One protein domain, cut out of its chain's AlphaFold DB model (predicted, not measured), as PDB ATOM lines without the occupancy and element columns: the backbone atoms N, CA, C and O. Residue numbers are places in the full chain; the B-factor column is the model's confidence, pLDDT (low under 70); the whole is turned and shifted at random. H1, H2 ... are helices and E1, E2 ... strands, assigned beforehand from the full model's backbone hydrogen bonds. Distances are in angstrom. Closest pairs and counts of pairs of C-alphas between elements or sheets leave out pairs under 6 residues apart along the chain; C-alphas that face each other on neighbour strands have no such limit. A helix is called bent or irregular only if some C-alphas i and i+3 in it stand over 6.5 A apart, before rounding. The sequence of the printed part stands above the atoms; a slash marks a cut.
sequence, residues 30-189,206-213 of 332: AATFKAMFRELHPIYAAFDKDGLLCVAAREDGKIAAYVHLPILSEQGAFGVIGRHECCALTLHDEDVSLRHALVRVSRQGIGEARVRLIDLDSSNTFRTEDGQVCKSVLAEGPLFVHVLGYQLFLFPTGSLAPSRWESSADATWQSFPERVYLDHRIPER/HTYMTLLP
ATOM      1  N   ALA A  30      11.227  -7.008 -26.635       95.69
ATOM      2  CA  ALA A  30      11.011  -7.393 -25.247       95.69
ATOM      3  C   ALA A  30      12.280  -7.234 -24.398       95.69
ATOM      4  O   ALA A  30      12.212  -6.738 -23.275       95.69
ATOM      5  N   ALA A  31      13.438  -7.655 -24.914       96.62
ATOM      6  CA  ALA A  31      14.708  -7.538 -24.205       96.62
ATOM      7  C   ALA A  31      15.105  -6.067 -24.022       96.62
ATOM      8  O   ALA A  31      15.401  -5.647 -22.903       96.62
ATOM      9  N   THR A  32      15.024  -5.272 -25.090       97.69
ATOM     10  CA  THR A  32      15.318  -3.835 -25.051       97.69
ATOM     11  C   THR A  32      14.348  -3.080 -24.139       97.69
ATOM     12  O   THR A  32      14.791  -2.278 -23.320       97.69
ATOM     13  N   PHE A  33      13.046  -3.387 -24.190       97.81
ATOM     14  CA  PHE A  33      12.050  -2.814 -23.281       97.81
ATOM     15  C   PHE A  33      12.382  -3.097 -21.817       97.81
ATOM     16  O   PHE A  33      12.387  -2.178 -21.001       97.81
ATOM     17  N   LYS A  34      12.704  -4.352 -21.478       97.75
ATOM     18  CA  LYS A  34      13.070  -4.726 -20.106       97.75
ATOM     19  C   LYS A  34      14.326  -4.009 -19.628       97.75
ATOM     20  O   LYS A  34      14.359  -3.562 -18.485       97.75
ATOM     21  N   ALA A  35      15.322  -3.865 -20.501       97.69
ATOM     22  CA  ALA A  35      16.555  -3.153 -20.192       97.69
ATOM     23  C   ALA A  35      16.313  -1.652 -19.935       97.69
ATOM     24  O   ALA A  35      16.869  -1.104 -18.984       97.69
ATOM     25  N   MET A  36      15.431  -1.007 -20.707       97.69
ATOM     26  CA  MET A  36      15.124   0.423 -20.551       97.69
ATOM     27  C   MET A  36      14.028   0.735 -19.519       97.69
ATOM     28  O   MET A  36      13.836   1.894 -19.157       97.69
ATOM     29  N   PHE A  37      13.291  -0.270 -19.032       98.12
ATOM     30  CA  PHE A  37      12.052  -0.084 -18.266       98.12
ATOM     31  C   PHE A  37      12.200   0.848 -17.060       98.12
ATOM     32  O   PHE A  37      11.340   1.693 -16.823       98.12
ATOM     33  N   ARG A  38      13.297   0.724 -16.304       97.38
ATOM     34  CA  ARG A  38      13.534   1.542 -15.104       97.38
ATOM     35  C   ARG A  38      13.622   3.038 -15.423       97.38
ATOM     36  O   ARG A  38      13.176   3.848 -14.617       97.38
ATOM     37  N   GLU A  39      14.209   3.388 -16.563       98.06
ATOM     38  CA  GLU A  39      14.301   4.769 -17.044       98.06
ATOM     39  C   GLU A  39      12.991   5.204 -17.712       98.06
ATOM     40  O   GLU A  39      12.494   6.300 -17.470       98.06
ATOM     41  N   LEU A  40      12.395   4.315 -18.506       98.25
ATOM     42  CA  LEU A  40      11.211   4.602 -19.303       98.25
ATOM     43  C   LEU A  40       9.930   4.767 -18.469       98.25
ATOM     44  O   LEU A  40       9.100   5.615 -18.786       98.25
ATOM     45  N   HIS A  41       9.742   3.976 -17.414       97.62
ATOM     46  CA  HIS A  41       8.521   3.994 -16.605       97.62
ATOM     47  C   HIS A  41       8.184   5.381 -16.020       97.62
ATOM     48  O   HIS A  41       7.052   5.831 -16.204       97.62
ATOM     49  N   PRO A  42       9.103   6.107 -15.345       97.12
ATOM     50  CA  PRO A  42       8.806   7.461 -14.874       97.12
ATOM     51  C   PRO A  42       8.586   8.461 -16.019       97.12
ATOM     52  O   PRO A  42       7.774   9.367 -15.858       97.12
ATOM     53  N   ILE A  43       9.251   8.287 -17.171       97.69
ATOM     54  CA  ILE A  43       9.017   9.119 -18.363       97.69
ATOM     55  C   ILE A  43       7.578   8.931 -18.850       97.69
ATOM     56  O   ILE A  43       6.865   9.910 -19.034       97.69
ATOM     57  N   TYR A  44       7.128   7.685 -19.010       97.19
ATOM     58  CA  TYR A  44       5.760   7.385 -19.430       97.19
ATOM     59  C   TYR A  44       4.724   7.922 -18.436       97.19
ATOM     60  O   TYR A  44       3.763   8.571 -18.838       97.19
ATOM     61  N   ALA A  45       4.955   7.721 -17.137       95.31
ATOM     62  CA  ALA A  45       4.055   8.185 -16.081       95.31
ATOM     63  C   ALA A  45       3.930   9.719 -15.994       95.31
ATOM     64  O   ALA A  45       2.957  10.209 -15.427       95.31
ATOM     65  N   ALA A  46       4.885  10.478 -16.544       96.00
ATOM     66  CA  ALA A  46       4.829  11.938 -16.585       96.00
ATOM     67  C   ALA A  46       3.843  12.489 -17.637       96.00
ATOM     68  O   ALA A  46       3.525  13.677 -17.598       96.00
ATOM     69  N   PHE A  47       3.354  11.654 -18.563       95.19
ATOM     70  CA  PHE A  47       2.427  12.050 -19.626       95.19
ATOM     71  C   PHE A  47       1.024  11.480 -19.377       95.19
ATOM     72  O   PHE A  47       0.670  10.400 -19.850       95.19
ATOM     73  N   ASP A  48       0.208  12.230 -18.638       90.62
ATOM     74  CA  ASP A  48      -1.170  11.867 -18.269       90.62
ATOM     75  C   ASP A  48      -2.228  12.274 -19.311       90.62
ATOM     76  O   ASP A  48      -3.382  11.845 -19.237       90.62
ATOM     77  N   LYS A  49      -1.838  13.079 -20.302       93.12
ATOM     78  CA  LYS A  49      -2.701  13.518 -21.403       93.12
ATOM     79  C   LYS A  49      -2.691  12.531 -22.557       93.12
ATOM     80  O   LYS A  49      -1.684  11.887 -22.840       93.12
ATOM     81  N   ASP A  50      -3.803  12.503 -23.280       95.81
ATOM     82  CA  ASP A  50      -3.917  11.737 -24.513       95.81
ATOM     83  C   ASP A  50      -2.913  12.210 -25.562       95.81
ATOM     84  O   ASP A  50      -2.730  13.407 -25.806       95.81
ATOM     85  N   GLY A  51      -2.259  11.246 -26.195       96.94
ATOM     86  CA  GLY A  51      -1.183  11.499 -27.134       96.94
ATOM     87  C   GLY A  51      -0.360  10.253 -27.402       96.94
ATOM     88  O   GLY A  51      -0.767   9.132 -27.079       96.94
ATOM     89  N   LEU A  52       0.831  10.464 -27.951       98.25
ATOM     90  CA  LEU A  52       1.784   9.409 -28.269       98.25
ATOM     91  C   LEU A  52       3.152   9.731 -27.672       98.25
ATOM     92  O   LEU A  52       3.768  10.728 -28.042       98.25
ATOM     93  N   LEU A  53       3.649   8.878 -26.780       98.62
ATOM     94  CA  LEU A  53       5.051   8.900 -26.382       98.62
ATOM     95  C   LEU A  53       5.866   8.111 -27.408       98.62
ATOM     96  O   LEU A  53       5.739   6.891 -27.513       98.62
ATOM     97  N   CYS A  54       6.718   8.808 -28.147       98.75
ATOM     98  CA  CYS A  54       7.661   8.229 -29.089       98.75
ATOM     99  C   CYS A  54       9.020   8.085 -28.404       98.75
ATOM    100  O   CYS A  54       9.602   9.089 -27.998       98.75
ATOM    101  N   VAL A  55       9.548   6.868 -28.306       98.81
ATOM    102  CA  VAL A  55      10.845   6.582 -27.676       98.81
ATOM    103  C   VAL A  55      11.746   5.882 -28.674       98.81
ATOM    104  O   VAL A  55      11.342   4.899 -29.287       98.81
ATOM    105  N   ALA A  56      12.974   6.365 -28.816       98.62
ATOM    106  CA  ALA A  56      14.031   5.680 -29.538       98.62
ATOM    107  C   ALA A  56      15.024   5.095 -28.537       98.62
ATOM    108  O   ALA A  56      15.666   5.836 -27.791       98.62
ATOM    109  N   ALA A  57      15.175   3.775 -28.547       98.25
ATOM    110  CA  ALA A  57      16.137   3.065 -27.719       98.25
ATOM    111  C   ALA A  57      17.148   2.308 -28.579       98.25
ATOM    112  O   ALA A  57      16.864   1.894 -29.706       98.25
ATOM    113  N   ARG A  58      18.349   2.140 -28.038       96.38
ATOM    114  CA  ARG A  58      19.364   1.233 -28.572       96.38
ATOM    115  C   ARG A  58      19.070  -0.195 -28.143       96.38
ATOM    116  O   ARG A  58      18.315  -0.426 -27.207       96.38
ATOM    117  N   GLU A  59      19.689  -1.158 -28.817       91.06
ATOM    118  CA  GLU A  59      19.487  -2.580 -28.512       91.06
ATOM    119  C   GLU A  59      19.903  -2.947 -27.077       91.06
ATOM    120  O   GLU A  59      19.287  -3.825 -26.476       91.06
ATOM    121  N   ASP A  60      20.864  -2.217 -26.502       92.44
ATOM    122  CA  ASP A  60      21.313  -2.348 -25.108       92.44
ATOM    123  C   ASP A  60      20.323  -1.785 -24.065       92.44
ATOM    124  O   ASP A  60      20.564  -1.903 -22.864       92.44
ATOM    125  N   GLY A  61      19.206  -1.189 -24.496       95.06
ATOM    126  CA  GLY A  61      18.211  -0.574 -23.617       95.06
ATOM    127  C   GLY A  61      18.494   0.880 -23.248       95.06
ATOM    128  O   GLY A  61      17.733   1.464 -22.481       95.06
ATOM    129  N   LYS A  62      19.541   1.515 -23.778       97.50
ATOM    130  CA  LYS A  62      19.748   2.949 -23.562       97.50
ATOM    131  C   LYS A  62      18.726   3.759 -24.360       97.50
ATOM    132  O   LYS A  62      18.670   3.649 -25.589       97.50
ATOM    133  N   ILE A  63      17.969   4.626 -23.686       98.56
ATOM    134  CA  ILE A  63      17.106   5.602 -24.361       98.56
ATOM    135  C   ILE A  63      18.002   6.648 -25.032       98.56
ATOM    136  O   ILE A  63      18.809   7.318 -24.390       98.56
ATOM    137  N   ALA A  64      17.887   6.763 -26.351       98.00
ATOM    138  CA  ALA A  64      18.634   7.739 -27.135       98.00
ATOM    139  C   ALA A  64      17.886   9.074 -27.239       98.00
ATOM    140  O   ALA A  64      18.512  10.128 -27.181       98.00
ATOM    141  N   ALA A  65      16.561   9.023 -27.395       98.44
ATOM    142  CA  ALA A  65      15.690  10.192 -27.450       98.44
ATOM    143  C   ALA A  65      14.240   9.795 -27.142       98.44
ATOM    144  O   ALA A  65      13.841   8.650 -27.371       98.44
ATOM    145  N   TYR A  66      13.431  10.749 -26.686       98.62
ATOM    146  CA  TYR A  66      11.981  10.597 -26.621       98.62
ATOM    147  C   TYR A  66      11.271  11.935 -26.846       98.62
ATOM    148  O   TYR A  66      11.846  12.999 -26.622       98.62
ATOM    149  N   VAL A  67      10.015  11.877 -27.284       98.50
ATOM    150  CA  VAL A  67       9.123  13.035 -27.415       98.50
ATOM    151  C   VAL A  67       7.684  12.602 -27.164       98.50
ATOM    152  O   VAL A  67       7.290  11.503 -27.551       98.50
ATOM    153  N   HIS A  68       6.885  13.462 -26.537       98.38
ATOM    154  CA  HIS A  68       5.439  13.273 -26.439       98.38
ATOM    155  C   HIS A  68       4.727  14.144 -27.473       98.38
ATOM    156  O   HIS A  68       5.010  15.335 -27.588       98.38
ATOM    157  N   LEU A  69       3.820  13.536 -28.233       97.75
ATOM    158  CA  LEU A  69       2.936  14.201 -29.186       97.75
ATOM    159  C   LEU A  69       1.534  14.274 -28.567       97.75
ATOM    160  O   LEU A  69       0.771  13.310 -28.697       97.75
ATOM    161  N   PRO A  70       1.189  15.362 -27.858       96.62
ATOM    162  CA  PRO A  70      -0.122  15.494 -27.241       96.62
ATOM    163  C   PRO A  70      -1.202  15.718 -28.304       96.62
ATOM    164  O   PRO A  70      -1.023  16.511 -29.229       96.62
ATOM    165  N   ILE A  71      -2.351  15.068 -28.139       94.69
ATOM    166  CA  ILE A  71      -3.546  15.330 -28.947       94.69
ATOM    167  C   ILE A  71      -4.284  16.509 -28.312       94.69
ATOM    168  O   ILE A  71      -4.974  16.363 -27.305       94.69
ATOM    169  N   LEU A  72      -4.089  17.698 -28.887       89.12
ATOM    170  CA  LEU A  72      -4.659  18.955 -28.383       89.12
ATOM    171  C   LEU A  72      -5.999  19.324 -29.035       89.12
ATOM    172  O   LEU A  72      -6.678  20.232 -28.562       89.12
ATOM    173  N   SER A  73      -6.375  18.638 -30.113       86.75
ATOM    174  CA  SER A  73      -7.637  18.809 -30.832       86.75
ATOM    175  C   SER A  73      -8.212  17.447 -31.225       86.75
ATOM    176  O   SER A  73      -7.520  16.432 -31.175       86.75
ATOM    177  N   GLU A  74      -9.468  17.420 -31.669       83.50
ATOM    178  CA  GLU A  74     -10.130  16.192 -32.144       83.50
ATOM    179  C   GLU A  74      -9.430  15.545 -33.354       83.50
ATOM    180  O   GLU A  74      -9.603  14.363 -33.624       83.50
ATOM    181  N   GLN A  75      -8.596  16.306 -34.063       86.06
ATOM    182  CA  GLN A  75      -7.949  15.901 -35.310       86.06
ATOM    183  C   GLN A  75      -6.672  15.061 -35.122       86.06
ATOM    184  O   GLN A  75      -6.130  14.530 -36.094       86.06
ATOM    185  N   GLY A  76      -6.172  14.938 -33.890       93.19
ATOM    186  CA  GLY A  76      -4.936  14.212 -33.596       93.19
ATOM    187  C   GLY A  76      -3.678  15.087 -33.609       93.19
ATOM    188  O   GLY A  76      -3.735  16.306 -33.450       93.19
ATOM    189  N   ALA A  77      -2.516  14.449 -33.752       96.19
ATOM    190  CA  ALA A  77      -1.211  15.100 -33.758       96.19
ATOM    191  C   ALA A  77      -0.248  14.456 -34.762       96.19
ATOM    192  O   ALA A  77      -0.329  13.262 -35.060       96.19
ATOM    193  N   PHE A  78       0.706  15.255 -35.240       97.75
ATOM    194  CA  PHE A  78       1.778  14.831 -36.134       97.75
ATOM    195  C   PHE A  78       3.148  15.092 -35.511       97.75
ATOM    196  O   PHE A  78       3.338  16.062 -34.777       97.75
ATOM    197  N   GLY A  79       4.121  14.259 -35.860       98.06
ATOM    198  CA  GLY A  79       5.523  14.459 -35.523       98.06
ATOM    199  C   GLY A  79       6.423  13.907 -36.617       98.06
ATOM    200  O   GLY A  79       6.073  12.953 -37.303       98.06
ATOM    201  N   VAL A  80       7.600  14.498 -36.786       98.62
ATOM    202  CA  VAL A  80       8.609  13.988 -37.723       98.62
ATOM    203  C   VAL A  80       9.743  13.366 -36.932       98.62
ATOM    204  O   VAL A  80      10.209  13.937 -35.948       98.62
ATOM    205  N   ILE A  81      10.180  12.194 -37.372       98.62
ATOM    206  CA  ILE A  81      11.352  11.485 -36.874       98.62
ATOM    207  C   ILE A  81      12.451  11.653 -37.921       98.62
ATOM    208  O   ILE A  81      12.217  11.430 -39.112       98.62
ATOM    209  N   GLY A  82      13.651  12.040 -37.507       98.06
ATOM    210  CA  GLY A  82      14.765  12.240 -38.430       98.06
ATOM    211  C   GLY A  82      16.003  12.786 -37.739       98.06
ATOM    212  O   GLY A  82      16.029  12.930 -36.525       98.06
ATOM    213  N   ARG A  83      17.044  13.084 -38.515       97.12
ATOM    214  CA  ARG A  83      18.304  13.626 -37.979       97.12
ATOM    215  C   ARG A  83      18.339  15.146 -37.852       97.12
ATOM    216  O   ARG A  83      19.210  15.694 -37.184       97.12
ATOM    217  N   HIS A  84      17.424  15.844 -38.516       96.12
ATOM    218  CA  HIS A  84      17.369  17.300 -38.453       96.12
ATOM    219  C   HIS A  84      16.809  17.766 -37.104       96.12
ATOM    220  O   HIS A  84      15.799  17.233 -36.664       96.12
ATOM    221  N   GLU A  85      17.389  18.808 -36.513       95.56
ATOM    222  CA  GLU A  85      17.003  19.345 -35.192       95.56
ATOM    223  C   GLU A  85      15.551  19.844 -35.102       95.56
ATOM    224  O   GLU A  85      14.970  19.895 -34.026       95.56
ATOM    225  N   CYS A  86      14.937  20.188 -36.238       95.94
ATOM    226  CA  CYS A  86      13.515  20.548 -36.292       95.94
ATOM    227  C   CYS A  86      12.570  19.341 -36.163       95.94
ATOM    228  O   CYS A  86      11.356  19.535 -36.099       95.94
ATOM    229  N   CYS A  87      13.079  18.107 -36.206       98.12
ATOM    230  CA  CYS A  87      12.257  16.911 -36.039       98.12
ATOM    231  C   CYS A  87      11.760  16.810 -34.596       98.12
ATOM    232  O   CYS A  87      12.499  17.084 -33.654       98.12
ATOM    233  N   ALA A  88      10.525  16.335 -34.424       97.81
ATOM    234  CA  ALA A  88       9.956  16.088 -33.102       97.81
ATOM    235  C   ALA A  88      10.788  15.059 -32.322       97.81
ATOM    236  O   ALA A  88      11.043  15.241 -31.137       97.81
ATOM    237  N   LEU A  89      11.246  13.999 -32.999       98.50
ATOM    238  CA  LEU A  89      12.195  13.033 -32.453       98.50
ATOM    239  C   LEU A  89      13.478  13.066 -33.285       98.50
ATOM    240  O   LEU A  89      13.496  12.596 -34.427       98.50
ATOM    241  N   THR A  90      14.542  13.624 -32.710       98.44
ATOM    242  CA  THR A  90      15.839  13.739 -33.384       98.44
ATOM    243  C   THR A  90      16.715  12.517 -33.099       98.44
ATOM    244  O   THR A  90      16.948  12.177 -31.942       98.44
ATOM    245  N   LEU A  91      17.206  11.858 -34.152       97.44
ATOM    246  CA  LEU A  91      18.113  10.706 -34.087       97.44
ATOM    247  C   LEU A  91      19.449  11.061 -34.747       97.44
ATOM    248  O   LEU A  91      19.474  11.492 -35.895       97.44
ATOM    249  N   HIS A  92      20.566  10.863 -34.051       94.06
ATOM    250  CA  HIS A  92      21.852  11.454 -34.446       94.06
ATOM    251  C   HIS A  92      22.725  10.586 -35.368       94.06
ATOM    252  O   HIS A  92      23.800  11.028 -35.765       94.06
ATOM    253  N   ASP A  93      22.286   9.381 -35.738       94.81
ATOM    254  CA  ASP A  93      23.098   8.485 -36.578       94.81
ATOM    255  C   ASP A  93      23.124   8.982 -38.023       94.81
ATOM    256  O   ASP A  93      22.077   9.288 -38.588       94.81
ATOM    257  N   GLU A  94      24.300   9.009 -38.650       93.50
ATOM    258  CA  GLU A  94      24.480   9.552 -40.006       93.50
ATOM    259  C   GLU A  94      23.621   8.852 -41.073       93.50
ATOM    260  O   GLU A  94      23.165   9.504 -42.017       93.50
ATOM    261  N   ASP A  95      23.329   7.561 -40.889       94.81
ATOM    262  CA  ASP A  95      22.472   6.773 -41.784       94.81
ATOM    263  C   ASP A  95      20.980   7.147 -41.685       94.81
ATOM    264  O   ASP A  95      20.177   6.791 -42.560       94.81
ATOM    265  N   VAL A  96      20.586   7.883 -40.637       96.25
ATOM    266  CA  VAL A  96      19.238   8.429 -40.496       96.25
ATOM    267  C   VAL A  96      19.090   9.652 -41.402       96.25
ATOM    268  O   VAL A  96      19.811  10.649 -41.314       96.25
ATOM    269  N   SER A  97      18.085   9.592 -42.276       95.75
ATOM    270  CA  SER A  97      17.705  10.717 -43.129       95.75
ATOM    271  C   SER A  97      17.292  11.946 -42.309       95.75
ATOM    272  O   SER A  97      16.685  11.832 -41.246       95.75
ATOM    273  N   LEU A  98      17.576  13.149 -42.831       95.44
ATOM    274  CA  LEU A  98      17.215  14.418 -42.176       95.44
ATOM    275  C   LEU A  98      15.734  14.473 -41.783       95.44
ATOM    276  O   LEU A  98      15.411  14.935 -40.698       95.44
ATOM    277  N   ARG A  99      14.872  13.967 -42.669       95.81
ATOM    278  CA  ARG A  99      13.480  13.614 -42.408       95.81
ATOM    279  C   ARG A  99      13.361  12.142 -42.758       95.81
ATOM    280  O   ARG A  99      13.585  11.791 -43.912       95.81
ATOM    281  N   HIS A 100      13.122  11.295 -41.772       97.38
ATOM    282  CA  HIS A 100      13.105   9.852 -41.967       97.38
ATOM    283  C   HIS A 100      11.672   9.344 -42.079       97.38
ATOM    284  O   HIS A 100      11.318   8.708 -43.066       97.38
ATOM    285  N   ALA A 101      10.829   9.677 -41.103       98.19
ATOM    286  CA  ALA A 101       9.440   9.250 -41.090       98.19
ATOM    287  C   ALA A 101       8.513  10.319 -40.504       98.19
ATOM    288  O   ALA A 101       8.901  11.087 -39.625       98.19
ATOM    289  N   LEU A 102       7.272  10.333 -40.978       98.62
ATOM    290  CA  LEU A 102       6.155  11.042 -40.370       98.62
ATOM    291  C   LEU A 102       5.405  10.070 -39.458       98.62
ATOM    292  O   LEU A 102       5.041   8.976 -39.891       98.62
ATOM    293  N   VAL A 103       5.149  10.486 -38.223       98.44
ATOM    294  CA  VAL A 103       4.223   9.824 -37.310       98.44
ATOM    295  C   VAL A 103       2.955  10.663 -37.171       98.44
ATOM    296  O   VAL A 103       3.018  11.886 -37.046       98.44
ATOM    297  N   ARG A 104       1.803  10.000 -37.193       97.38
ATOM    298  CA  ARG A 104       0.499  10.568 -36.846       97.38
ATOM    299  C   ARG A 104      -0.114   9.743 -35.728       97.38
ATOM    300  O   ARG A 104      -0.039   8.515 -35.768       97.38
ATOM    301  N   VAL A 105      -0.741  10.409 -34.770       97.38
ATOM    302  CA  VAL A 105      -1.615   9.780 -33.779       97.38
ATOM    303  C   VAL A 105      -2.980  10.453 -33.815       97.38
ATOM    304  O   VAL A 105      -3.064  11.678 -33.814       97.38
ATOM    305  N   SER A 106      -4.047   9.667 -33.842       95.06
ATOM    306  CA  SER A 106      -5.420  10.153 -33.729       95.06
ATOM    307  C   SER A 106      -6.257   9.240 -32.835       95.06
ATOM    308  O   SER A 106      -5.815   8.162 -32.421       95.06
ATOM    309  N   ARG A 107      -7.451   9.712 -32.471       91.94
ATOM    310  CA  ARG A 107      -8.420   8.941 -31.690       91.94
ATOM    311  C   ARG A 107      -9.288   8.128 -32.635       91.94
ATOM    312  O   ARG A 107      -9.894   8.686 -33.540       91.94
ATOM    313  N   GLN A 108      -9.424   6.841 -32.362       83.50
ATOM    314  CA  GLN A 108     -10.348   5.964 -33.062       83.50
ATOM    315  C   GLN A 108     -11.398   5.472 -32.069       83.50
ATOM    316  O   GLN A 108     -11.097   4.727 -31.144       83.50
ATOM    317  N   GLY A 109     -12.649   5.898 -32.234       74.69
ATOM    318  CA  GLY A 109     -13.717   5.519 -31.305       74.69
ATOM    319  C   GLY A 109     -13.398   5.858 -29.838       74.69
ATOM    320  O   GLY A 109     -12.700   6.824 -29.534       74.69
ATOM    321  N   ILE A 110     -13.944   5.072 -28.906       71.50
ATOM    322  CA  ILE A 110     -13.796   5.323 -27.466       71.50
ATOM    323  C   ILE A 110     -12.558   4.593 -26.929       71.50
ATOM    324  O   ILE A 110     -12.595   3.380 -26.700       71.50
ATOM    325  N   GLY A 111     -11.501   5.361 -26.646       73.62
ATOM    326  CA  GLY A 111     -10.321   4.904 -25.902       73.62
ATOM    327  C   GLY A 111      -9.296   4.113 -26.716       73.62
ATOM    328  O   GLY A 111      -8.500   3.391 -26.127       73.62
ATOM    329  N   GLU A 112      -9.310   4.213 -28.047       84.00
ATOM    330  CA  GLU A 112      -8.320   3.553 -28.904       84.00
ATOM    331  C   GLU A 112      -7.516   4.605 -29.675       84.00
ATOM    332  O   GLU A 112      -8.062   5.561 -30.230       84.00
ATOM    333  N   ALA A 113      -6.190   4.458 -29.669       92.75
ATOM    334  CA  ALA A 113      -5.302   5.271 -30.487       92.75
ATOM    335  C   ALA A 113      -5.066   4.600 -31.833       92.75
ATOM    336  O   ALA A 113      -4.748   3.411 -31.906       92.75
ATOM    337  N   ARG A 114      -5.101   5.407 -32.883       94.94
ATOM    338  CA  ARG A 114      -4.630   5.038 -34.206       94.94
ATOM    339  C   ARG A 114      -3.285   5.709 -34.447       94.94
ATOM    340  O   ARG A 114      -3.183   6.932 -34.415       94.94
ATOM    341  N   VAL A 115      -2.243   4.913 -34.669       97.50
ATOM    342  CA  VAL A 115      -0.869   5.380 -34.894       97.50
ATOM    343  C   VAL A 115      -0.449   5.036 -36.311       97.50
ATOM    344  O   VAL A 115      -0.436   3.870 -36.698       97.50
ATOM    345  N   ARG A 116      -0.066   6.036 -37.097       97.50
ATOM    346  CA  ARG A 116       0.428   5.845 -38.460       97.50
ATOM    347  C   ARG A 116       1.882   6.265 -38.558       97.50
ATOM    348  O   ARG A 116       2.219   7.372 -38.157       97.50
ATOM    349  N   LEU A 117       2.720   5.412 -39.137       98.44
ATOM    350  CA  LEU A 117       4.110   5.719 -39.462       98.44
ATOM    351  C   LEU A 117       4.310   5.627 -40.976       98.44
ATOM    352  O   LEU A 117       3.913   4.643 -41.607       98.44
ATOM    353  N   ILE A 118       4.903   6.659 -41.566       98.19
ATOM    354  CA  ILE A 118       5.113   6.787 -43.010       98.19
ATOM    355  C   ILE A 118       6.575   7.154 -43.251       98.19
ATOM    356  O   ILE A 118       7.034   8.191 -42.783       98.19
ATOM    357  N   ASP A 119       7.298   6.318 -43.987       97.38
ATOM    358  CA  ASP A 119       8.637   6.616 -44.492       97.38
ATOM    359  C   ASP A 119       8.557   7.793 -45.470       97.38
ATOM    360  O   ASP A 119       7.788   7.768 -46.435       97.38
ATOM    361  N   LEU A 120       9.357   8.830 -45.227       95.62
ATOM    362  CA  LEU A 120       9.391  10.050 -46.037       95.62
ATOM    363  C   LEU A 120      10.376   9.907 -47.205       95.62
ATOM    364  O   LEU A 120      11.180  10.800 -47.462       95.62
ATOM    365  N   ASP A 121      10.323   8.757 -47.880       92.06
ATOM    366  CA  ASP A 121      11.289   8.311 -48.890       92.06
ATOM    367  C   ASP A 121      12.738   8.415 -48.394       92.06
ATOM    368  O   ASP A 121      13.611   9.014 -49.030       92.06
ATOM    369  N   SER A 122      12.982   7.863 -47.206       91.75
ATOM    370  CA  SER A 122      14.318   7.842 -46.624       91.75
ATOM    371  C   SER A 122      15.235   6.880 -47.393       91.75
ATOM    372  O   SER A 122      14.789   5.963 -48.088       91.75
ATOM    373  N   SER A 123      16.552   7.047 -47.238       87.81
ATOM    374  CA  SER A 123      17.523   6.095 -47.803       87.81
ATOM    375  C   SER A 123      17.396   4.691 -47.199       87.81
ATOM    376  O   SER A 123      17.789   3.713 -47.829       87.81
ATOM    377  N   ASN A 124      16.870   4.598 -45.976       88.19
ATOM    378  CA  ASN A 124      16.826   3.388 -45.171       88.19
ATOM    379  C   ASN A 124      15.455   3.280 -44.513       88.19
ATOM    380  O   ASN A 124      15.216   3.905 -43.498       88.19
ATOM    381  N   THR A 125      14.571   2.468 -45.070       91.38
ATOM    382  CA  THR A 125      13.221   2.223 -44.539       91.38
ATOM    383  C   THR A 125      13.224   1.579 -43.138       91.38
ATOM    384  O   THR A 125      14.261   1.147 -42.631       91.38
ATOM    385  N   PHE A 126      12.045   1.425 -42.530       95.00
ATOM    386  CA  PHE A 126      11.881   0.735 -41.246       95.00
ATOM    387  C   PHE A 126      11.426  -0.727 -41.387       95.00
ATOM    388  O   PHE A 126      10.959  -1.168 -42.445       95.00
ATOM    389  N   ARG A 127      11.570  -1.497 -40.301       95.75
ATOM    390  CA  ARG A 127      11.078  -2.881 -40.187       95.75
ATOM    391  C   ARG A 127      10.128  -3.023 -39.008       95.75
ATOM    392  O   ARG A 127      10.363  -2.433 -37.962       95.75
ATOM    393  N   THR A 128       9.080  -3.811 -39.156       94.06
ATOM    394  CA  THR A 128       8.128  -4.124 -38.084       94.06
ATOM    395  C   THR A 128       8.668  -5.212 -37.146       94.06
ATOM    396  O   THR A 128       9.717  -5.797 -37.416       94.06
ATOM    397  N   GLU A 129       7.986  -5.456 -36.021       91.31
ATOM    398  CA  GLU A 129       8.382  -6.459 -35.012       91.31
ATOM    399  C   GLU A 129       8.532  -7.889 -35.575       91.31
ATOM    400  O   GLU A 129       9.460  -8.596 -35.190       91.31
ATOM    401  N   ASP A 130       7.722  -8.281 -36.565       89.75
ATOM    402  CA  ASP A 130       7.851  -9.550 -37.308       89.75
ATOM    403  C   ASP A 130       8.986  -9.555 -38.358       89.75
ATOM    404  O   ASP A 130       9.188 -10.527 -39.085       89.75
ATOM    405  N   GLY A 131       9.749  -8.466 -38.453       89.81
ATOM    406  CA  GLY A 131      10.893  -8.328 -39.343       89.81
ATOM    407  C   GLY A 131      10.555  -7.877 -40.766       89.81
ATOM    408  O   GLY A 131      11.480  -7.762 -41.584       89.81
ATOM    409  N   GLN A 132       9.292  -7.590 -41.084       90.81
ATOM    410  CA  GLN A 132       8.928  -7.128 -42.419       90.81
ATOM    411  C   GLN A 132       9.399  -5.706 -42.698       90.81
ATOM    412  O   GLN A 132       9.178  -4.777 -41.927       90.81
ATOM    413  N   VAL A 133      10.022  -5.528 -43.859       92.38
ATOM    414  CA  VAL A 133      10.396  -4.212 -44.379       92.38
ATOM    415  C   VAL A 133       9.140  -3.468 -44.830       92.38
ATOM    416  O   VAL A 133       8.389  -3.973 -45.669       92.38
ATOM    417  N   CYS A 134       8.914  -2.267 -44.295       92.06
ATOM    418  CA  CYS A 134       7.708  -1.480 -44.548       92.06
ATOM    419  C   CYS A 134       8.035  -0.002 -44.759       92.06
ATOM    420  O   CYS A 134       8.904   0.541 -44.086       92.06
ATOM    421  N   LYS A 135       7.288   0.643 -45.664       94.12
ATOM    422  CA  LYS A 135       7.347   2.094 -45.914       94.12
ATOM    423  C   LYS A 135       6.146   2.852 -45.350       94.12
ATOM    424  O   LYS A 135       6.201   4.061 -45.191       94.12
ATOM    425  N   SER A 136       5.053   2.165 -45.039       96.69
ATOM    426  CA  SER A 136       3.962   2.739 -44.262       96.69
ATOM    427  C   SER A 136       3.279   1.642 -43.457       96.69
ATOM    428  O   SER A 136       3.109   0.520 -43.937       96.69
ATOM    429  N   VAL A 137       2.925   1.958 -42.218       97.12
ATOM    430  CA  VAL A 137       2.182   1.062 -41.339       97.12
ATOM    431  C   VAL A 137       1.199   1.856 -40.496       97.12
ATOM    432  O   VAL A 137       1.486   2.973 -40.062       97.12
ATOM    433  N   LEU A 138       0.033   1.263 -40.280       96.38
ATOM    434  CA  LEU A 138      -0.990   1.746 -39.374       96.38
ATOM    435  C   LEU A 138      -1.165   0.747 -38.232       96.38
ATOM    436  O   LEU A 138      -1.317  -0.441 -38.493       96.38
ATOM    437  N   ALA A 139      -1.167   1.226 -36.997       95.56
ATOM    438  CA  ALA A 139      -1.406   0.442 -35.800       95.56
ATOM    439  C   ALA A 139      -2.635   0.966 -35.055       95.56
ATOM    440  O   ALA A 139      -2.788   2.171 -34.864       95.56
ATOM    441  N   GLU A 140      -3.484   0.055 -34.600       93.88
ATOM    442  CA  GLU A 140      -4.575   0.342 -33.663       93.88
ATOM    443  C   GLU A 140      -4.081  -0.008 -32.255       93.88
ATOM    444  O   GLU A 140      -4.262  -1.132 -31.786       93.88
ATOM    445  N   GLY A 141      -3.338   0.916 -31.640       92.69
ATOM    446  CA  GLY A 141      -2.598   0.708 -30.393       92.69
ATOM    447  C   GLY A 141      -1.094   1.020 -30.499       92.69
ATOM    448  O   GLY A 141      -0.679   1.814 -31.346       92.69
ATOM    449  N   PRO A 142      -0.253   0.436 -29.619       94.56
ATOM    450  CA  PRO A 142       1.189   0.675 -29.601       94.56
ATOM    451  C   PRO A 142       1.917   0.126 -30.829       94.56
ATOM    452  O   PRO A 142       1.769  -1.047 -31.180       94.56
ATOM    453  N   LEU A 143       2.807   0.933 -31.409       96.44
ATOM    454  CA  LEU A 143       3.577   0.587 -32.607       96.44
ATOM    455  C   LEU A 143       5.069   0.461 -32.291       96.44
ATOM    456  O   LEU A 143       5.689   1.431 -31.858       96.44
ATOM    457  N   PHE A 144       5.649  -0.714 -32.555       97.06
ATOM    458  CA  PHE A 144       7.083  -0.978 -32.410       97.06
ATOM    459  C   PHE A 144       7.723  -1.271 -33.771       97.06
ATOM    460  O   PHE A 144       7.219  -2.097 -34.540       97.06
ATOM    461  N   VAL A 145       8.824  -0.585 -34.083       97.50
ATOM    462  CA  VAL A 145       9.559  -0.750 -35.347       97.50
ATOM    463  C   VAL A 145      11.063  -0.590 -35.148       97.50
ATOM    464  O   VAL A 145      11.518   0.137 -34.271       97.50
ATOM    465  N   HIS A 146      11.851  -1.246 -35.988       97.12
ATOM    466  CA  HIS A 146      13.276  -0.987 -36.116       97.12
ATOM    467  C   HIS A 146      13.509   0.110 -37.147       97.12
ATOM    468  O   HIS A 146      13.042   0.012 -38.285       97.12
ATOM    469  N   VAL A 147      14.319   1.093 -36.772       95.75
ATOM    470  CA  VAL A 147      14.883   2.100 -37.669       95.75
ATOM    471  C   VAL A 147      16.392   2.046 -37.507       95.75
ATOM    472  O   VAL A 147      16.931   2.558 -36.531       95.75
ATOM    473  N   LEU A 148      17.082   1.403 -38.452       93.06
ATOM    474  CA  LEU A 148      18.543   1.240 -38.413       93.06
ATOM    475  C   LEU A 148      19.021   0.655 -37.068       93.06
ATOM    476  O   LEU A 148      18.622  -0.463 -36.733       93.06
ATOM    477  N   GLY A 149      19.865   1.388 -36.331       93.00
ATOM    478  CA  GLY A 149      20.386   1.041 -35.004       93.00
ATOM    479  C   GLY A 149      19.487   1.466 -33.835       93.00
ATOM    480  O   GLY A 149      19.969   1.588 -32.708       93.00
ATOM    481  N   TYR A 150      18.212   1.755 -34.096       97.38
ATOM    482  CA  TYR A 150      17.212   2.100 -33.090       97.38
ATOM    483  C   TYR A 150      16.038   1.123 -33.130       97.38
ATOM    484  O   TYR A 150      15.579   0.697 -34.195       97.38
ATOM    485  N   GLN A 151      15.499   0.838 -31.953       97.88
ATOM    486  CA  GLN A 151      14.143   0.345 -31.773       97.88
ATOM    487  C   GLN A 151      13.265   1.517 -31.353       97.88
ATOM    488  O   GLN A 151      13.534   2.183 -30.351       97.88
ATOM    489  N   LEU A 152      12.235   1.790 -32.146       98.38
ATOM    490  CA  LEU A 152      11.240   2.799 -31.837       98.38
ATOM    491  C   LEU A 152      10.059   2.148 -31.134       98.38
ATOM    492  O   LEU A 152       9.497   1.173 -31.636       98.38
ATOM    493  N   PHE A 153       9.665   2.738 -30.016       98.38
ATOM    494  CA  PHE A 153       8.482   2.369 -29.263       98.38
ATOM    495  C   PHE A 153       7.523   3.554 -29.230       98.38
ATOM    496  O   PHE A 153       7.849   4.609 -28.684       98.38
ATOM    497  N   LEU A 154       6.356   3.395 -29.847       98.38
ATOM    498  CA  LEU A 154       5.334   4.431 -29.938       98.38
ATOM    499  C   LEU A 154       4.151   4.026 -29.057       98.38
ATOM    500  O   LEU A 154       3.357   3.160 -29.431       98.38
ATOM    501  N   PHE A 155       4.066   4.620 -27.868       97.50
ATOM    502  CA  PHE A 155       3.090   4.267 -26.842       97.50
ATOM    503  C   PHE A 155       1.961   5.296 -26.764       97.50
ATOM    504  O   PHE A 155       2.223   6.459 -26.444       97.50
ATOM    505  N   PRO A 156       0.701   4.896 -26.993       96.69
ATOM    506  CA  PRO A 156      -0.442   5.701 -26.597       96.69
ATOM    507  C   PRO A 156      -0.383   6.051 -25.102       96.69
ATOM    508  O   PRO A 156       0.044   5.239 -24.275       96.69
ATOM    509  N   THR A 157      -0.794   7.268 -24.767       96.12
ATOM    510  CA  THR A 157      -0.755   7.844 -23.406       96.12
ATOM    511  C   THR A 157      -2.146   8.309 -22.976       96.12
ATOM    512  O   THR A 157      -3.064   8.354 -23.798       96.12
ATOM    513  N   GLY A 158      -2.313   8.623 -21.689       93.69
ATOM    514  CA  GLY A 158      -3.599   9.035 -21.127       93.69
ATOM    515  C   GLY A 158      -4.667   7.938 -21.199       93.69
ATOM    516  O   GLY A 158      -4.397   6.758 -20.977       93.69
ATOM    517  N   SER A 159      -5.892   8.332 -21.536       92.19
ATOM    518  CA  SER A 159      -7.042   7.449 -21.756       92.19
ATOM    519  C   SER A 159      -6.917   6.550 -22.993       92.19
ATOM    520  O   SER A 159      -7.699   5.610 -23.131       92.19
ATOM    521  N   LEU A 160      -5.948   6.814 -23.878       92.88
ATOM    522  CA  LEU A 160      -5.676   5.994 -25.063       92.88
ATOM    523  C   LEU A 160      -4.711   4.831 -24.793       92.88
ATOM    524  O   LEU A 160      -4.472   4.010 -25.682       92.88
ATOM    525  N   ALA A 161      -4.116   4.767 -23.600       91.44
ATOM    526  CA  ALA A 161      -3.235   3.675 -23.213       91.44
ATOM    527  C   ALA A 161      -4.006   2.337 -23.213       91.44
ATOM    528  O   ALA A 161      -5.028   2.226 -22.534       91.44
ATOM    529  N   PRO A 162      -3.532   1.295 -23.925       84.31
ATOM    530  CA  PRO A 162      -4.263   0.027 -24.028       84.31
ATOM    531  C   PRO A 162      -4.273  -0.761 -22.712       84.31
ATOM    532  O   PRO A 162      -5.176  -1.558 -22.461       84.31
ATOM    533  N   SER A 163      -3.252  -0.558 -21.881       84.31
ATOM    534  CA  SER A 163      -3.073  -1.207 -20.591       84.31
ATOM    535  C   SER A 163      -2.336  -0.274 -19.638       84.31
ATOM    536  O   SER A 163      -1.582   0.616 -20.045       84.31
ATOM    537  N   ARG A 164      -2.563  -0.475 -18.338       85.88
ATOM    538  CA  ARG A 164      -1.809   0.217 -17.297       85.88
ATOM    539  C   ARG A 164      -0.408  -0.386 -17.210       85.88
ATOM    540  O   ARG A 164      -0.251  -1.598 -17.297       85.88
ATOM    541  N   TRP A 165       0.593   0.465 -17.010       92.88
ATOM    542  CA  TRP A 165       1.949   0.004 -16.736       92.88
ATOM    543  C   TRP A 165       2.028  -0.542 -15.312       92.88
ATOM    544  O   TRP A 165       1.558   0.092 -14.362       92.88
ATOM    545  N   GLU A 166       2.587  -1.739 -15.193       92.62
ATOM    546  CA  GLU A 166       2.713  -2.475 -13.941       92.62
ATOM    547  C   GLU A 166       4.035  -2.129 -13.243       92.62
ATOM    548  O   GLU A 166       4.902  -1.458 -13.794       92.62
ATOM    549  N   SER A 167       4.234  -2.619 -12.020       90.62
ATOM    550  CA  SER A 167       5.456  -2.346 -11.247       90.62
ATOM    551  C   SER A 167       6.718  -3.039 -11.782       90.62
ATOM    552  O   SER A 167       7.826  -2.683 -11.379       90.62
ATOM    553  N   SER A 168       6.577  -4.023 -12.677       96.75
ATOM    554  CA  SER A 168       7.692  -4.754 -13.282       96.75
ATOM    555  C   SER A 168       7.671  -4.689 -14.809       96.75
ATOM    556  O   SER A 168       6.618  -4.565 -15.447       96.75
ATOM    557  N   ALA A 169       8.862  -4.815 -15.399       96.88
ATOM    558  CA  ALA A 169       9.034  -4.802 -16.845       96.88
ATOM    559  C   ALA A 169       8.342  -5.994 -17.519       96.88
ATOM    560  O   ALA A 169       7.681  -5.824 -18.538       96.88
ATOM    561  N   ASP A 170       8.465  -7.192 -16.937       96.56
ATOM    562  CA  ASP A 170       7.843  -8.408 -17.463       96.56
ATOM    563  C   ASP A 170       6.319  -8.312 -17.476       96.56
ATOM    564  O   ASP A 170       5.707  -8.596 -18.504       96.56
ATOM    565  N   ALA A 171       5.714  -7.867 -16.371       95.00
ATOM    566  CA  ALA A 171       4.264  -7.725 -16.282       95.00
ATOM    567  C   ALA A 171       3.748  -6.656 -17.255       95.00
ATOM    568  O   ALA A 171       2.778  -6.893 -17.973       95.00
ATOM    569  N   THR A 172       4.443  -5.516 -17.354       95.50
ATOM    570  CA  THR A 172       4.075  -4.457 -18.306       95.50
ATOM    571  C   THR A 172       4.170  -4.953 -19.746       95.50
ATOM    572  O   THR A 172       3.220  -4.791 -20.508       95.50
ATOM    573  N   TRP A 173       5.271  -5.615 -20.115       94.44
ATOM    574  CA  TRP A 173       5.454  -6.147 -21.465       94.44
ATOM    575  C   TRP A 173       4.386  -7.184 -21.830       94.44
ATOM    576  O   TRP A 173       3.817  -7.124 -22.915       94.44
ATOM    577  N   GLN A 174       4.077  -8.108 -20.914       92.25
ATOM    578  CA  GLN A 174       3.040  -9.128 -21.111       92.25
ATOM    579  C   GLN A 174       1.626  -8.539 -21.204       92.25
ATOM    580  O   GLN A 174       0.740  -9.182 -21.761       92.25
ATOM    581  N   SER A 175       1.406  -7.334 -20.669       90.75
ATOM    582  CA  SER A 175       0.121  -6.636 -20.778       90.75
ATOM    583  C   SER A 175      -0.127  -6.045 -22.167       90.75
ATOM    584  O   SER A 175      -1.275  -5.744 -22.500       90.75
ATOM    585  N   PHE A 176       0.923  -5.844 -22.974       90.69
ATOM    586  CA  PHE A 176       0.761  -5.259 -24.297       90.69
ATOM    587  C   PHE A 176       0.039  -6.232 -25.237       90.69
ATOM    588  O   PHE A 176       0.407  -7.407 -25.304       90.69
ATOM    589  N   PRO A 177      -0.967  -5.758 -25.998       88.38
ATOM    590  CA  PRO A 177      -1.684  -6.599 -26.947       88.38
ATOM    591  C   PRO A 177      -0.756  -7.203 -28.007       88.38
ATOM    592  O   PRO A 177       0.121  -6.518 -28.542       88.38
ATOM    593  N   GLU A 178      -0.998  -8.461 -28.373       88.62
ATOM    594  CA  GLU A 178      -0.281  -9.121 -29.468       88.62
ATOM    595  C   GLU A 178      -0.542  -8.405 -30.806       88.62
ATOM    596  O   GLU A 178      -1.635  -7.879 -31.042       88.62
ATOM    597  N   ARG A 179       0.462  -8.369 -31.692       90.44
ATOM    598  CA  ARG A 179       0.359  -7.701 -32.998       90.44
ATOM    599  C   ARG A 179      -0.178  -8.664 -34.037       90.44
ATOM    600  O   ARG A 179       0.399  -9.722 -34.260       90.44
ATOM    601  N   VAL A 180      -1.232  -8.251 -34.734       90.00
ATOM    602  CA  VAL A 180      -1.815  -9.005 -35.849       90.00
ATOM    603  C   VAL A 180      -1.625  -8.216 -37.137       90.00
ATOM    604  O   VAL A 180      -2.149  -7.113 -37.269       90.00
ATOM    605  N   TYR A 181      -0.889  -8.785 -38.091       88.94
ATOM    606  CA  TYR A 181      -0.510  -8.113 -39.335       88.94
ATOM    607  C   TYR A 181      -1.498  -8.373 -40.477       88.94
ATOM    608  O   TYR A 181      -1.871  -9.512 -40.755       88.94
ATOM    609  N   LEU A 182      -1.886  -7.300 -41.164       88.31
ATOM    610  CA  LEU A 182      -2.733  -7.272 -42.352       88.31
ATOM    611  C   LEU A 182      -1.952  -6.594 -43.480       88.31
ATOM    612  O   LEU A 182      -1.657  -5.400 -43.410       88.31
ATOM    613  N   ASP A 183      -1.598  -7.341 -44.524       85.88
ATOM    614  CA  ASP A 183      -0.821  -6.794 -45.637       85.88
ATOM    615  C   ASP A 183      -1.730  -6.265 -46.755       85.88
ATOM    616  O   ASP A 183      -2.310  -7.035 -47.522       85.88
ATOM    617  N   HIS A 184      -1.859  -4.939 -46.847       82.88
ATOM    618  CA  HIS A 184      -2.640  -4.251 -47.883       82.88
ATOM    619  C   HIS A 184      -1.768  -3.741 -49.043       82.88
ATOM    620  O   HIS A 184      -2.241  -3.007 -49.911       82.88
ATOM    621  N   ARG A 185      -0.487  -4.125 -49.100       80.00
ATOM    622  CA  ARG A 185       0.399  -3.791 -50.229       80.00
ATOM    623  C   ARG A 185       0.135  -4.682 -51.445       80.00
ATOM    624  O   ARG A 185       0.510  -4.324 -52.559       80.00
ATOM    625  N   ILE A 186      -0.488  -5.841 -51.231       67.94
ATOM    626  CA  ILE A 186      -0.747  -6.859 -52.251       67.94
ATOM    627  C   ILE A 186      -2.196  -6.717 -52.763       67.94
ATOM    628  O   ILE A 186      -3.119  -6.692 -51.949       67.94
ATOM    629  N   PRO A 187      -2.439  -6.657 -54.090       57.59
ATOM    630  CA  PRO A 187      -3.788  -6.556 -54.649       57.59
ATOM    631  C   PRO A 187      -4.704  -7.713 -54.220       57.59
ATOM    632  O   PRO A 187      -4.296  -8.876 -54.241       57.59
ATOM    633  N   GLU A 188      -5.978  -7.414 -53.938       51.81
ATOM    634  CA  GLU A 188      -6.964  -8.378 -53.409       51.81
ATOM    635  C   GLU A 188      -7.088  -9.684 -54.215       51.81
ATOM    636  O   GLU A 188      -7.391 -10.735 -53.651       51.81
ATOM    637  N   ARG A 189      -6.828  -9.652 -55.532       50.47
ATOM    638  CA  ARG A 189      -6.921 -10.834 -56.410       50.47
ATOM    639  C   ARG A 189      -5.940 -11.951 -56.042       50.47
ATOM    640  O   ARG A 189      -6.237 -13.105 -56.326       50.47
ATOM    641  N   HIS A 206      -5.791  -7.346 -29.156       85.69
ATOM    642  CA  HIS A 206      -4.782  -7.296 -30.216       85.69
ATOM    643  C   HIS A 206      -4.524  -5.862 -30.673       85.69
ATOM    644  O   HIS A 206      -5.448  -5.052 -30.716       85.69
ATOM    645  N   THR A 207      -3.285  -5.584 -31.072       88.94
ATOM    646  CA  THR A 207      -2.929  -4.407 -31.870       88.94
ATOM    647  C   THR A 207      -2.982  -4.816 -33.339       88.94
ATOM    648  O   THR A 207      -2.168  -5.627 -33.788       88.94
ATOM    649  N   TYR A 208      -3.930  -4.281 -34.104       91.69
ATOM    650  CA  TYR A 208      -4.001  -4.560 -35.541       91.69
ATOM    651  C   TYR A 208      -3.015  -3.679 -36.301       91.69
ATOM    652  O   TYR A 208      -3.039  -2.457 -36.182       91.69
ATOM    653  N   MET A 209      -2.167  -4.319 -37.098       93.75
ATOM    654  CA  MET A 209      -1.094  -3.709 -37.870       93.75
ATOM    655  C   MET A 209      -1.431  -3.804 -39.358       93.75
ATOM    656  O   MET A 209      -1.362  -4.883 -39.934       93.75
ATOM    657  N   THR A 210      -1.783  -2.698 -40.007       94.44
ATOM    658  CA  THR A 210      -2.046  -2.662 -41.454       94.44
ATOM    659  C   THR A 210      -0.818  -2.144 -42.193       94.44
ATOM    660  O   THR A 210      -0.428  -0.990 -42.017       94.44
ATOM    661  N   LEU A 211      -0.202  -2.985 -43.024       94.44
ATOM    662  CA  LEU A 211       0.936  -2.606 -43.861       94.44
ATOM    663  C   LEU A 211       0.415  -1.921 -45.124       94.44
ATOM    664  O   LEU A 211      -0.383  -2.498 -45.864       94.44
ATOM    665  N   LEU A 212       0.863  -0.693 -45.369       91.88
ATOM    666  CA  LEU A 212       0.344   0.169 -46.429       91.88
ATOM    667  C   LEU A 212       1.402   0.404 -47.519       91.88
ATOM    668  O   LEU A 212       2.609   0.289 -47.258       91.88
ATOM    669  N   PRO A 213       0.981   0.736 -48.756       89.75
ATOM    670  CA  PRO A 213       1.906   1.167 -49.797       89.75
ATOM    671  C   PRO A 213       2.722   2.392 -49.370       89.75
ATOM    672  O   PRO A 213       2.323   3.166 -48.501       89.75
TER     673      PRO A 213
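Overview. This is residues 30 to 189 and 206 to 213 of the 332 residues of the protein "FHA domain-containing protein" of Nannocystis exedens (UniProt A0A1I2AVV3). Two twisted sheets stand partly face to face and make a flattened, loosely closed barrel: E2 comes close to E3 at one seam, and E6 is near E7 at the other. E11 and E10 extend the larger sheet past the barrel; H1 covers the outside of the smaller sheet, and H2 packs on H1. The printed part has 168 residues with two named helices and eleven named strands, in the order H1, E1 to E9, H2, E10, E11, of mixed class. The sheets are E3-E4-E5-E7-E11-E10, mixed, and E2-E1-E9-E8-E6, antiparallel. The whole is compact, with a radius of gyration of the C-alphas of 15.0 A and spans of 43 by 38 by 32 A.

Arrangement. H1, residues 30 to 45, is irregular, with C-alphas 35 and 38 7.6 A apart, and has a kink of 76 degrees near residue 38. E1, residues 51 to 57, and E2, residues 63 to 70, form a hairpin, with N 54 and O 67 at 2.8 A. E3, residues 77 to 82, E4, residues 101 to 108, and E5, residues 112 to 119, form a meander, each strand the antiparallel neighbour of the one before; N 79 and O 103 are 2.9 A apart, N 104 and O 116 2.8 A. E6, residues 126 to 128, pairs with E8, residues 143 to 147, with N 127 and O 146 at 2.9 A. E7, residues 136 to 140, is antiparallel to E5, with N 115 and O 139 at 2.8 A. E9, residues 150 to 157, pairs with E8, N 152 and O 145 at 2.8 A, and with E1, N 55 and O 153 at 2.9 A. H1 is on the sheet E2-E1-E9-E8-E6 at a height over the sheet of 9.1 A, making two layers, a helix on one face of a sheet. Between the sheets, the closest C-alphas of E5 and E9 are those of Ala 113 and Pro 156, 6.2 A. H2, residues 169 to 175, touches H1 about perpendicular, at 89 degrees, with the C-alphas of Lys 34 and Ala 169 closest at 5.2 A. E10, residues 178 to 183, is parallel to E11, residues 206 to 212, with N 209 and O 180 at 2.8 A; E11 is antiparallel to E7, with N 138 and O 210 at 2.9 A. Every O i to N i+4 pair is within hydrogen-bond range in H2, and 8 of 12 in H1.

Along the chain. H1 begins at C-alpha 30 (11.011, -7.393, -25.247) and measures 19.4 A. E5 is 23.2 A long, E4 21.6 A and E9 21.2 A. E11 ends at C-alpha 212 (0.344, 0.169, -46.429).

Size, cuts and confidence. The C-alphas of Pro 42 and Arg 189 are the two farthest apart, 48.0 A. Residues 190 to 205 are not printed, and C-alphas 189 and 206 are 26.5 A apart across the cut. The links E3 to E4 and E9 to H2 are long. Mean pLDDT of the printed part is 93.2; residues 186 to 189 are under 70.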